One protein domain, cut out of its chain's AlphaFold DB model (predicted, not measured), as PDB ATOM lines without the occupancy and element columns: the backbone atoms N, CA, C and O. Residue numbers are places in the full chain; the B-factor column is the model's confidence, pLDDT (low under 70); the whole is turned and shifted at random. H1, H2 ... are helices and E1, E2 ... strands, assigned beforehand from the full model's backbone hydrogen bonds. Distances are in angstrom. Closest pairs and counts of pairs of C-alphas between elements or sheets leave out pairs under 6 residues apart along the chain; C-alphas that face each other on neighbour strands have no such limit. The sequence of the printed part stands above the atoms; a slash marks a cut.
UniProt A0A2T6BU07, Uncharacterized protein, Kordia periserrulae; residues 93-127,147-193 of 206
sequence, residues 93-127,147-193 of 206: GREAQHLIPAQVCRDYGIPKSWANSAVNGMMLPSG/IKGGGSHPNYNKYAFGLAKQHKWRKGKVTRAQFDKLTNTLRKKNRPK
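What this domain is: This is residues 93 to 127 and 147 to 193 of the 206 residues of an uncharacterized protein of Kordia periserrulae (UniProt A0A2T6BU07). Four helices with few contacts between them make the body, the two long ones, H3 and H4, set at a steep angle and the short H1 and H2 across from H4, while a small ribbon of two strands, E1 and E2, sits at one end. The link from H3 to H4 loops round the other end. The 82 printed residues run E1, H1, H2, E2, H3, H4; the sheet E1 - E2 is antiparallel and the class is mostly helix. The whole is compact, with a radius of gyration of the C-alphas of 12.0 A and spans of 38 by 26 by 24 A.

Where its parts are: Find C-alpha 96 at (153.175, 153.323, 211.746), where E1 begins, running to residue 98. H1 is residues 102 to 107, H2 residues 112 to 115, and E2 residues 121 to 123. Past the cut, H3 takes residues 154 to 166, 18.5 A long. H4, residues 176 to 190, is 20.8 A long and ends at C-alpha 190, (160.314, 159.963, 202.542).

How they stand to each other: Look first at E1 and E2, antiparallel at 141 degrees: N 97 and O 122 are 2.9 A apart, within hydrogen-bond range. The closest C-alphas of E2 and H4, Met 122 and Arg 187, are 7.7 A apart. H1 and H2 are close but not clearly touching, their closest C-alphas, Cys 105 and Ala 115, 6.3 A apart. H3, with residues 157 to 161 alone, touches H1 at a steep tilt of 46 degrees, the same way; the closest C-alphas, Val 104 and Phe 161, are 6.3 A apart. H3 and H4 are close but not clearly touching, at a steep tilt of 48 degrees, opposite ways, with the C-alphas of Ala 164 and Leu 182 the closest at 7.3 A. H1 and H4 are apart. In H1, H3 and H4 every O i to N i+4 pair is within hydrogen-bond range; H2 is too short for such a pair, and its one O i to N i+3 pair is not within range.

The domain as a whole: The C-alphas farthest apart, of Gly 127 and Lys 173, are 37.8 A apart. Residues 128 to 146 are not printed, and C-alphas 127 and 147 are 17.1 A apart across the cut. Of the links printed whole, H3 to H4 is short and the others are tight. Mean pLDDT of the printed part is 72.2, with 31 residues under 70, among them 121 to 127 and 147 to 157.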
ATOM      1  N   GLY A  93     145.241 153.945 211.070       32.06
ATOM      2  CA  GLY A  93     145.839 153.465 209.843       32.06
ATOM      3  C   GLY A  93     146.879 152.456 210.278       32.06
ATOM      4  O   GLY A  93     147.743 152.756 211.099       32.06
ATOM      5  N   ARG A  94     146.710 151.217 209.822       34.56
ATOM      6  CA  ARG A  94     147.720 150.180 210.000       34.56
ATOM      7  C   ARG A  94     149.000 150.670 209.316       34.56
ATOM      8  O   ARG A  94     148.896 151.261 208.248       34.56
ATOM      9  N   GLU A  95     150.134 150.399 209.964       40.09
ATOM     10  CA  GLU A  95     151.509 150.748 209.566       40.09
ATOM     11  C   GLU A  95     151.999 152.144 209.988       40.09
ATOM     12  O   GLU A  95     152.295 153.006 209.165       40.09
ATOM     13  N   ALA A  96     152.177 152.356 211.297       49.19
ATOM     14  CA  ALA A  96     153.175 153.323 211.746       49.19
ATOM     15  C   ALA A  96     154.570 152.674 211.640       49.19
ATOM     16  O   ALA A  96     154.844 151.688 212.331       49.19
ATOM     17  N   GLN A  97     155.433 153.186 210.760       63.12
ATOM     18  CA  GLN A  97     156.854 152.827 210.712       63.12
ATOM     19  C   GLN A  97     157.674 153.846 211.507       63.12
ATOM     20  O   GLN A  97     157.319 155.022 211.565       63.12
ATOM     21  N   HIS A  98     158.787 153.417 212.104       70.25
ATOM     22  CA  HIS A  98     159.766 154.367 212.626       70.25
ATOM     23  C   HIS A  98     160.636 154.896 211.484       70.25
ATOM     24  O   HIS A  98     161.184 154.110 210.712       70.25
ATOM     25  N   LEU A  99     160.793 156.217 211.397       76.12
ATOM     26  CA  LEU A  99     161.701 156.870 210.454       76.12
ATOM     27  C   LEU A  99     163.140 156.433 210.707       76.12
ATOM     28  O   LEU A  99     163.840 156.062 209.771       76.12
ATOM     29  N   ILE A 100     163.563 156.437 211.968       81.69
ATOM     30  CA  ILE A 100     164.839 155.882 212.403       81.69
ATOM     31  C   ILE A 100     164.583 154.457 212.903       81.69
ATOM     32  O   ILE A 100     163.869 154.285 213.899       81.69
ATOM     33  N   PRO A 101     165.157 153.431 212.250       77.06
ATOM     34  CA  PRO A 101     164.959 152.040 212.636       77.06
ATOM     35  C   PRO A 101     165.404 151.755 214.071       77.06
ATOM     36  O   PRO A 101     166.327 152.381 214.600       77.06
ATOM     37  N   ALA A 102     164.789 150.750 214.696       76.06
ATOM     38  CA  ALA A 102     165.093 150.405 216.084       76.06
ATOM     39  C   ALA A 102     166.536 149.911 216.266       76.06
ATOM     40  O   ALA A 102     167.125 150.144 217.320       76.06
ATOM     41  N   GLN A 103     167.110 149.269 215.244       78.94
ATOM     42  CA  GLN A 103     168.511 148.847 215.247       78.94
ATOM     43  C   GLN A 103     169.456 150.051 215.335       78.94
ATOM     44  O   GLN A 103     170.308 150.092 216.213       78.94
ATOM     45  N   VAL A 104     169.237 151.079 214.507       83.50
ATOM     46  CA  VAL A 104     170.022 152.324 214.550       83.50
ATOM     47  C   VAL A 104     169.885 152.990 215.920       83.50
ATOM     48  O   VAL A 104     170.876 153.390 216.523       83.50
ATOM     49  N   CYS A 105     168.665 153.050 216.460       86.50
ATOM     50  CA  CYS A 105     168.434 153.596 217.798       86.50
ATOM     51  C   CYS A 105     169.203 152.820 218.881       86.50
ATOM     52  O   CYS A 105     169.793 153.434 219.765       86.50
ATOM     53  N   ARG A 106     169.222 151.485 218.809       86.06
ATOM     54  CA  ARG A 106     169.937 150.623 219.760       86.06
ATOM     55  C   ARG A 106     171.446 150.844 219.695       86.06
ATOM     56  O   ARG A 106     172.070 151.046 220.733       86.06
ATOM     57  N   ASP A 107     172.010 150.862 218.493       88.56
ATOM     58  CA  ASP A 107     173.458 150.929 218.290       88.56
ATOM     59  C   ASP A 107     174.040 152.276 218.737       88.56
ATOM     60  O   ASP A 107     175.135 152.326 219.300       88.56
ATOM     61  N   TYR A 108     173.273 153.360 218.580       91.81
ATOM     62  CA  TYR A 108     173.644 154.688 219.071       91.81
ATOM     63  C   TYR A 108     173.204 154.977 220.515       91.81
ATOM     64  O   TYR A 108     173.483 156.064 221.019       91.81
ATOM     65  N   GLY A 109     172.576 154.024 221.210       91.12
ATOM     66  CA  GLY A 109     172.166 154.188 222.609       91.12
ATOM     67  C   GLY A 109     171.032 155.200 222.810       91.12
ATOM     68  O   GLY A 109     170.999 155.896 223.819       91.12
ATOM     69  N   ILE A 110     170.118 155.313 221.846       89.69
ATOM     70  CA  ILE A 110     168.969 156.216 221.926       89.69
ATOM     71  C   ILE A 110     167.942 155.674 222.933       89.69
ATOM     72  O   ILE A 110     167.543 154.507 222.824       89.69
ATOM     73  N   PRO A 111     167.435 156.505 223.865       86.31
ATOM     74  CA  PRO A 111     166.396 156.096 224.800       86.31
ATOM     75  C   PRO A 111     165.151 155.541 224.101       86.31
ATOM     76  O   PRO A 111     164.657 156.084 223.108       86.31
ATOM     77  N   LYS A 112     164.568 154.479 224.669       79.31
ATOM     78  CA  LYS A 112     163.358 153.831 224.132       79.31
ATOM     79  C   LYS A 112     162.157 154.783 224.064       79.31
ATOM     80  O   LYS A 112     161.321 154.641 223.171       79.31
ATOM     81  N   SER A 113     162.076 155.755 224.973       77.00
ATOM     82  CA  SER A 113     161.060 156.816 224.957       77.00
ATOM     83  C   SER A 113     161.169 157.694 223.707       77.00
ATOM     84  O   SER A 113     160.155 158.064 223.124       77.00
ATOM     85  N   TRP A 114     162.389 157.971 223.240       81.62
ATOM     86  CA  TRP A 114     162.634 158.760 222.036       81.62
ATOM     87  C   TRP A 114     162.408 157.946 220.768       81.62
ATOM     88  O   TRP A 114     161.723 158.411 219.855       81.62
ATOM     89  N   ALA A 115     162.917 156.714 220.739       76.81
ATOM     90  CA  ALA A 115     162.771 155.814 219.599       76.81
ATOM     91  C   ALA A 115     161.298 155.521 219.265       76.81
ATOM     92  O   ALA A 115     160.956 155.426 218.090       76.81
ATOM     93  N   ASN A 116     160.429 155.439 220.280       71.69
ATOM     94  CA  ASN A 116     158.982 155.246 220.119       71.69
ATOM     95  C   ASN A 116     158.180 156.560 220.178       71.69
ATOM     96  O   ASN A 116     156.956 156.526 220.304       71.69
ATOM     97  N   SER A 117     158.846 157.719 220.153       68.06
ATOM     98  CA  SER A 117     158.152 159.007 220.192       68.06
ATOM     99  C   SER A 117     157.405 159.275 218.884       68.06
ATOM    100  O   SER A 117     157.819 158.831 217.811       68.06
ATOM    101  N   ALA A 118     156.337 160.070 218.971       65.75
ATOM    102  CA  ALA A 118     155.548 160.518 217.824       65.75
ATOM    103  C   ALA A 118     156.413 161.132 216.707       65.75
ATOM    104  O   ALA A 118     156.152 160.898 215.532       65.75
ATOM    105  N   VAL A 119     157.485 161.844 217.075       68.31
ATOM    106  CA  VAL A 119     158.420 162.468 216.125       68.31
ATOM    107  C   VAL A 119     159.064 161.425 215.214       68.31
ATOM    108  O   VAL A 119     159.143 161.637 214.004       68.31
ATOM    109  N   ASN A 120     159.452 160.273 215.769       73.25
ATOM    110  CA  ASN A 120     160.044 159.169 215.017       73.25
ATOM    111  C   ASN A 120     159.004 158.287 214.316       73.25
ATOM    112  O   ASN A 120     159.365 157.504 213.443       73.25
ATOM    113  N   GLY A 121     157.726 158.400 214.673       65.94
ATOM    114  CA  GLY A 121     156.642 157.677 214.021       65.94
ATOM    115  C   GLY A 121     156.230 158.331 212.703       65.94
ATOM    116  O   GLY A 121     155.981 159.531 212.630       65.94
ATOM    117  N   MET A 122     156.114 157.538 211.650       56.34
ATOM    118  CA  MET A 122     155.538 157.929 210.368       56.34
ATOM    119  C   MET A 122     154.336 157.036 210.100       56.34
ATOM    120  O   MET A 122     154.466 155.814 210.133       56.34
ATOM    121  N   MET A 123     153.180 157.631 209.807       49.59
ATOM    122  CA  MET A 123     152.108 156.877 209.167       49.59
ATOM    123  C   MET A 123     152.556 156.564 207.745       49.59
ATOM    124  O   MET A 123     152.779 157.477 206.949       49.59
ATOM    125  N   LEU A 124     152.674 155.279 207.415       47.00
ATOM    126  CA  LEU A 124     152.584 154.914 206.016       47.00
ATOM    127  C   LEU A 124     151.200 155.316 205.514       47.00
ATOM    128  O   LEU A 124     150.227 155.328 206.283       47.00
ATOM    129  N   PRO A 125     151.097 155.682 204.233       42.94
ATOM    130  CA  PRO A 125     149.808 155.980 203.666       42.94
ATOM    131  C   PRO A 125     148.867 154.823 203.916       42.94
ATOM    132  O   PRO A 125     149.136 153.685 203.534       42.94
ATOM    133  N   SER A 126     147.763 155.126 204.600       37.50
ATOM    134  CA  SER A 126     146.749 154.127 204.873       37.50
ATOM    135  C   SER A 126     146.406 153.474 203.541       37.50
ATOM    136  O   SER A 126     146.063 154.187 202.601       37.50
ATOM    137  N   GLY A 127     146.492 152.150 203.431       33.91
ATOM    138  CA  GLY A 127     146.127 151.416 202.215       33.91
ATOM    139  C   GLY A 127     144.648 151.549 201.804       33.91
ATOM    140  O   GLY A 127     144.135 150.678 201.106       33.91
ATOM    141  N   ILE A 147     155.457 147.327 214.463       42.50
ATOM    142  CA  ILE A 147     156.751 146.774 214.830       42.50
ATOM    143  C   ILE A 147     157.209 147.488 216.100       42.50
ATOM    144  O   ILE A 147     157.896 148.508 216.063       42.50
ATOM    145  N   LYS A 148     156.843 146.922 217.253       41.88
ATOM    146  CA  LYS A 148     157.585 147.127 218.495       41.88
ATOM    147  C   LYS A 148     159.014 146.647 218.221       41.88
ATOM    148  O   LYS A 148     159.279 145.454 218.272       41.88
ATOM    149  N   GLY A 149     159.903 147.569 217.850       44.38
ATOM    150  CA  GLY A 149     161.284 147.251 217.466       44.38
ATOM    151  C   GLY A 149     161.588 147.219 215.961       44.38
ATOM    152  O   GLY A 149     162.592 146.624 215.597       44.38
ATOM    153  N   GLY A 150     160.767 147.863 215.118       43.81
ATOM    154  CA  GLY A 150     160.977 148.142 213.681       43.81
ATOM    155  C   GLY A 150     162.208 147.553 213.004       43.81
ATOM    156  O   GLY A 150     163.190 148.279 212.852       43.81
ATOM    157  N   GLY A 151     162.145 146.299 212.544       43.53
ATOM    158  CA  GLY A 151     163.056 145.808 211.515       43.53
ATOM    159  C   GLY A 151     162.743 146.552 210.222       43.53
ATOM    160  O   GLY A 151     161.648 146.415 209.686       43.53
ATOM    161  N   SER A 152     163.660 147.405 209.775       54.66
ATOM    162  CA  SER A 152     163.530 148.074 208.483       54.66
ATOM    163  C   SER A 152     164.248 147.269 207.400       54.66
ATOM    164  O   SER A 152     165.074 146.403 207.702       54.66
ATOM    165  N   HIS A 153     163.933 147.547 206.134       53.88
ATOM    166  CA  HIS A 153     164.638 146.934 205.013       53.88
ATOM    167  C   HIS A 153     166.162 147.141 205.170       53.88
ATOM    168  O   HIS A 153     166.577 148.269 205.453       53.88
ATOM    169  N   PRO A 154     167.021 146.123 204.950       55.25
ATOM    170  CA  PRO A 154     168.467 146.233 205.186       55.25
ATOM    171  C   PRO A 154     169.124 147.445 204.512       55.25
ATOM    172  O   PRO A 154     169.962 148.118 205.111       55.25
ATOM    173  N   ASN A 155     168.694 147.788 203.295       53.28
ATOM    174  CA  ASN A 155     169.194 148.973 202.585       53.28
ATOM    175  C   ASN A 155     168.788 150.292 203.264       53.28
ATOM    176  O   ASN A 155     169.584 151.226 203.307       53.28
ATOM    177  N   TYR A 156     167.585 150.364 203.839       65.81
ATOM    178  CA  TYR A 156     167.141 151.542 204.580       65.81
ATOM    179  C   TYR A 156     167.875 151.667 205.922       65.81
ATOM    180  O   TYR A 156     168.301 152.763 206.277       65.81
ATOM    181  N   ASN A 157     168.125 150.549 206.617       66.75
ATOM    182  CA  ASN A 157     169.008 150.524 207.790       66.75
ATOM    183  C   ASN A 157     170.392 151.096 207.447       66.75
ATOM    184  O   ASN A 157     170.837 152.033 208.106       66.75
ATOM    185  N   LYS A 158     171.053 150.577 206.398       70.12
ATOM    186  CA  LYS A 158     172.371 151.063 205.939       70.12
ATOM    187  C   LYS A 158     172.353 152.565 205.652       70.12
ATOM    188  O   LYS A 158     173.261 153.282 206.066       70.12
ATOM    189  N   TYR A 159     171.301 153.045 204.996       76.31
ATOM    190  CA  TYR A 159     171.125 154.460 204.697       76.31
ATOM    191  C   TYR A 159     170.960 155.325 205.958       76.31
ATOM    192  O   TYR A 159     171.641 156.339 206.109       76.31
ATOM    193  N   ALA A 160     170.109 154.907 206.899       81.00
ATOM    194  CA  ALA A 160     169.924 155.600 208.172       81.00
ATOM    195  C   ALA A 160     171.214 155.615 209.017       81.00
ATOM    196  O   ALA A 160     171.537 156.644 209.607       81.00
ATOM    197  N   PHE A 161     171.995 154.526 209.012       82.19
ATOM    198  CA  PHE A 161     173.340 154.493 209.599       82.19
ATOM    199  C   PHE A 161     174.295 155.478 208.920       82.19
ATOM    200  O   PHE A 161     175.024 156.190 209.607       82.19
ATOM    201  N   GLY A 162     174.285 155.545 207.587       83.69
ATOM    202  CA  GLY A 162     175.088 156.505 206.827       83.69
ATOM    203  C   GLY A 162     174.782 157.949 207.224       83.69
ATOM    204  O   GLY A 162     175.697 158.708 207.535       83.69
ATOM    205  N   LEU A 163     173.498 158.307 207.312       86.62
ATOM    206  CA  LEU A 163     173.089 159.639 207.761       86.62
ATOM    207  C   LEU A 163     173.471 159.906 209.223       86.62
ATOM    208  O   LEU A 163     173.982 160.981 209.528       86.62
ATOM    209  N   ALA A 164     173.276 158.944 210.129       90.94
ATOM    210  CA  ALA A 164     173.688 159.094 211.525       90.94
ATOM    211  C   ALA A 164     175.203 159.356 211.648       90.94
ATOM    212  O   ALA A 164     175.621 160.252 212.384       90.94
ATOM    213  N   LYS A 165     176.028 158.647 210.862       90.88
ATOM    214  CA  LYS A 165     177.477 158.894 210.767       90.88
ATOM    215  C   LYS A 165     177.796 160.287 210.217       90.88
ATOM    216  O   LYS A 165     178.617 160.982 210.808       90.88
ATOM    217  N   GLN A 166     177.125 160.730 209.150       89.88
ATOM    218  CA  GLN A 166     177.293 162.082 208.589       89.88
ATOM    219  C   GLN A 166     176.941 163.181 209.602       89.88
ATOM    220  O   GLN A 166     177.624 164.197 209.691       89.88
ATOM    221  N   HIS A 167     175.924 162.946 210.432       87.12
ATOM    222  CA  HIS A 167     175.557 163.824 211.544       87.12
ATOM    223  C   HIS A 167     176.463 163.680 212.780       87.12
ATOM    224  O   HIS A 167     176.141 164.231 213.834       87.12
ATOM    225  N   LYS A 168     177.594 162.970 212.665       92.38
ATOM    226  CA  LYS A 168     178.585 162.746 213.727       92.38
ATOM    227  C   LYS A 168     177.977 162.140 214.999       92.38
ATOM    228  O   LYS A 168     178.420 162.446 216.107       92.38
ATOM    229  N   TRP A 169     176.965 161.278 214.859       94.38
ATOM    230  CA  TRP A 169     176.383 160.587 216.008       94.38
ATOM    231  C   TRP A 169     177.433 159.711 216.686       94.38
ATOM    232  O   TRP A 169     178.153 158.949 216.039       94.38
ATOM    233  N   ARG A 170     177.493 159.808 218.013       93.56
ATOM    234  CA  ARG A 170     178.340 158.980 218.872       93.56
ATOM    235  C   ARG A 170     177.442 158.214 219.833       93.56
ATOM    236  O   ARG A 170     176.486 158.780 220.362       93.56
ATOM    237  N   LYS A 171     177.744 156.934 220.055       94.12
ATOM    238  CA  LYS A 171     176.962 156.063 220.943       94.12
ATOM    239  C   LYS A 171     176.816 156.701 222.331       94.12
ATOM    240  O   LYS A 171     177.812 157.108 222.922       94.12
ATOM    241  N   GLY A 172     175.579 156.832 222.807       92.06
ATOM    242  CA  GLY A 172     175.239 157.416 224.111       92.06
ATOM    243  C   GLY A 172     175.381 158.940 224.221       92.06
ATOM    244  O   GLY A 172     175.019 159.493 225.250       92.06
ATOM    245  N   LYS A 173     175.872 159.637 223.184       93.94
ATOM    246  CA  LYS A 173     176.077 161.101 223.193       93.94
ATOM    247  C   LYS A 173     175.154 161.853 222.228       93.94
ATOM    248  O   LYS A 173     175.387 163.022 221.938       93.94
ATOM    249  N   VAL A 174     174.138 161.182 221.686       93.25
ATOM    250  CA  VAL A 174     173.179 161.806 220.766       93.25
ATOM    251  C   VAL A 174     172.187 162.643 221.564       93.25
ATOM    252  O   VAL A 174     171.473 162.123 222.421       93.25
ATOM    253  N   THR A 175     172.116 163.938 221.266       93.88
ATOM    254  CA  THR A 175     171.149 164.835 221.911       93.88
ATOM    255  C   THR A 175     169.767 164.718 221.272       93.88
ATOM    256  O   THR A 175     169.622 164.293 220.120       93.88
ATOM    257  N   ARG A 176     168.723 165.148 221.993       89.75
ATOM    258  CA  ARG A 176     167.350 165.132 221.467       89.75
ATOM    259  C   ARG A 176     167.218 165.950 220.179       89.75
ATOM    260  O   ARG A 176     166.613 165.484 219.221       89.75
ATOM    261  N   ALA A 177     167.865 167.113 220.121       90.56
ATOM    262  CA  ALA A 177     167.874 167.968 218.937       90.56
ATOM    263  C   ALA A 177     168.528 167.284 217.721       90.56
ATOM    264  O   ALA A 177     168.025 167.389 216.603       90.56
ATOM    265  N   GLN A 178     169.626 166.544 217.924       92.62
ATOM    266  CA  GLN A 178     170.266 165.769 216.855       92.62
ATOM    267  C   GLN A 178     169.370 164.628 216.366       92.62
ATOM    268  O   GLN A 178     169.282 164.400 215.156       92.62
ATOM    269  N   PHE A 179     168.695 163.944 217.294       91.06
ATOM    270  CA  PHE A 179     167.704 162.917 216.987       91.06
ATOM    271  C   PHE A 179     166.573 163.487 216.121       91.06
ATOM    272  O   PHE A 179     166.382 163.037 214.991       91.06
ATOM    273  N   ASP A 180     165.911 164.546 216.590       86.75
ATOM    274  CA  ASP A 180     164.791 165.178 215.888       86.75
ATOM    275  C   ASP A 180     165.214 165.751 214.520       86.75
ATOM    276  O   ASP A 180     164.474 165.642 213.538       86.75
ATOM    277  N   LYS A 181     166.440 166.285 214.396       89.69
ATOM    278  CA  LYS A 181     166.999 166.764 213.118       89.69
ATOM    279  C   LYS A 181     167.145 165.645 212.084       89.69
ATOM    280  O   LYS A 181     166.771 165.835 210.920       89.69
ATOM    281  N   LEU A 182     167.669 164.482 212.483       88.81
ATOM    282  CA  LEU A 182     167.784 163.335 211.580       88.81
ATOM    283  C   LEU A 182     166.397 162.814 211.194       88.81
ATOM    284  O   LEU A 182     166.127 162.578 210.015       88.81
ATOM    285  N   THR A 183     165.496 162.705 212.169       83.38
ATOM    286  CA  THR A 183     164.115 162.285 211.939       83.38
ATOM    287  C   THR A 183     163.399 163.201 210.946       83.38
ATOM    288  O   THR A 183     162.787 162.715 209.996       83.38
ATOM    289  N   ASN A 184     163.536 164.521 211.082       80.81
ATOM    290  CA  ASN A 184     162.956 165.491 210.150       80.81
ATOM    291  C   ASN A 184     163.577 165.408 208.752       80.81
ATOM    292  O   ASN A 184     162.864 165.508 207.753       80.81
ATOM    293  N   THR A 185     164.887 165.174 208.657       82.50
ATOM    294  CA  THR A 185     165.567 164.945 207.372       82.50
ATOM    295  C   THR A 185     165.005 163.713 206.663       82.50
ATOM    296  O   THR A 185     164.643 163.782 205.486       82.50
ATOM    297  N   LEU A 186     164.874 162.596 207.381       77.69
ATOM    298  CA  LEU A 186     164.289 161.360 206.856       77.69
ATOM    299  C   LEU A 186     162.823 161.553 206.462       77.69
ATOM    300  O   LEU A 186     162.419 161.111 205.390       77.69
ATOM    301  N   ARG A 187     162.045 162.276 207.272       73.69
ATOM    302  CA  ARG A 187     160.643 162.602 206.979       73.69
ATOM    303  C   ARG A 187     160.503 163.391 205.681       73.69
ATOM    304  O   ARG A 187     159.667 163.047 204.854       73.69
ATOM    305  N   LYS A 188     161.337 164.415 205.474       70.81
ATOM    306  CA  LYS A 188     161.343 165.208 204.234       70.81
ATOM    307  C   LYS A 188     161.705 164.359 203.015       70.81
ATOM    308  O   LYS A 188     161.072 164.508 201.978       70.81
ATOM    309  N   LYS A 189     162.679 163.451 203.141       67.88
ATOM    310  CA  LYS A 189     163.105 162.563 202.044       67.88
ATOM    311  C   LYS A 189     162.087 161.468 201.714       67.88
ATOM    312  O   LYS A 189     161.919 161.146 200.545       67.88
ATOM    313  N   ASN A 190     161.397 160.935 202.723       62.31
ATOM    314  CA  ASN A 190     160.314 159.963 202.542       62.31
ATOM    315  C   ASN A 190     158.997 160.615 202.106       62.31
ATOM    316  O   ASN A 190     158.051 159.905 201.760       62.31
ATOM    317  N   ARG A 191     158.902 161.953 202.116       56.28
ATOM    318  CA  ARG A 191     157.705 162.645 201.650       56.28
ATOM    319  C   ARG A 191     157.578 162.426 200.138       56.28
ATOM    320  O   ARG A 191     158.508 162.754 199.400       56.28
ATOM    321  N   PRO A 192     156.447 161.896 199.651       52.44
ATOM    322  CA  PRO A 192     156.201 161.832 198.218       52.44
ATOM    323  C   PRO A 192     156.294 163.245 197.630       52.44
ATOM    324  O   PRO A 192     155.701 164.193 198.157       52.44
ATOM    325  N   LYS A 193     157.074 163.394 196.554       50.97
ATOM    326  CA  LYS A 193     157.164 164.658 195.820       50.97
ATOM    327  C   LYS A 193     155.765 164.994 195.291       50.97
ATOM    328  O   LYS A 193     155.089 164.121 194.749       50.97
TER     329      LYS A 193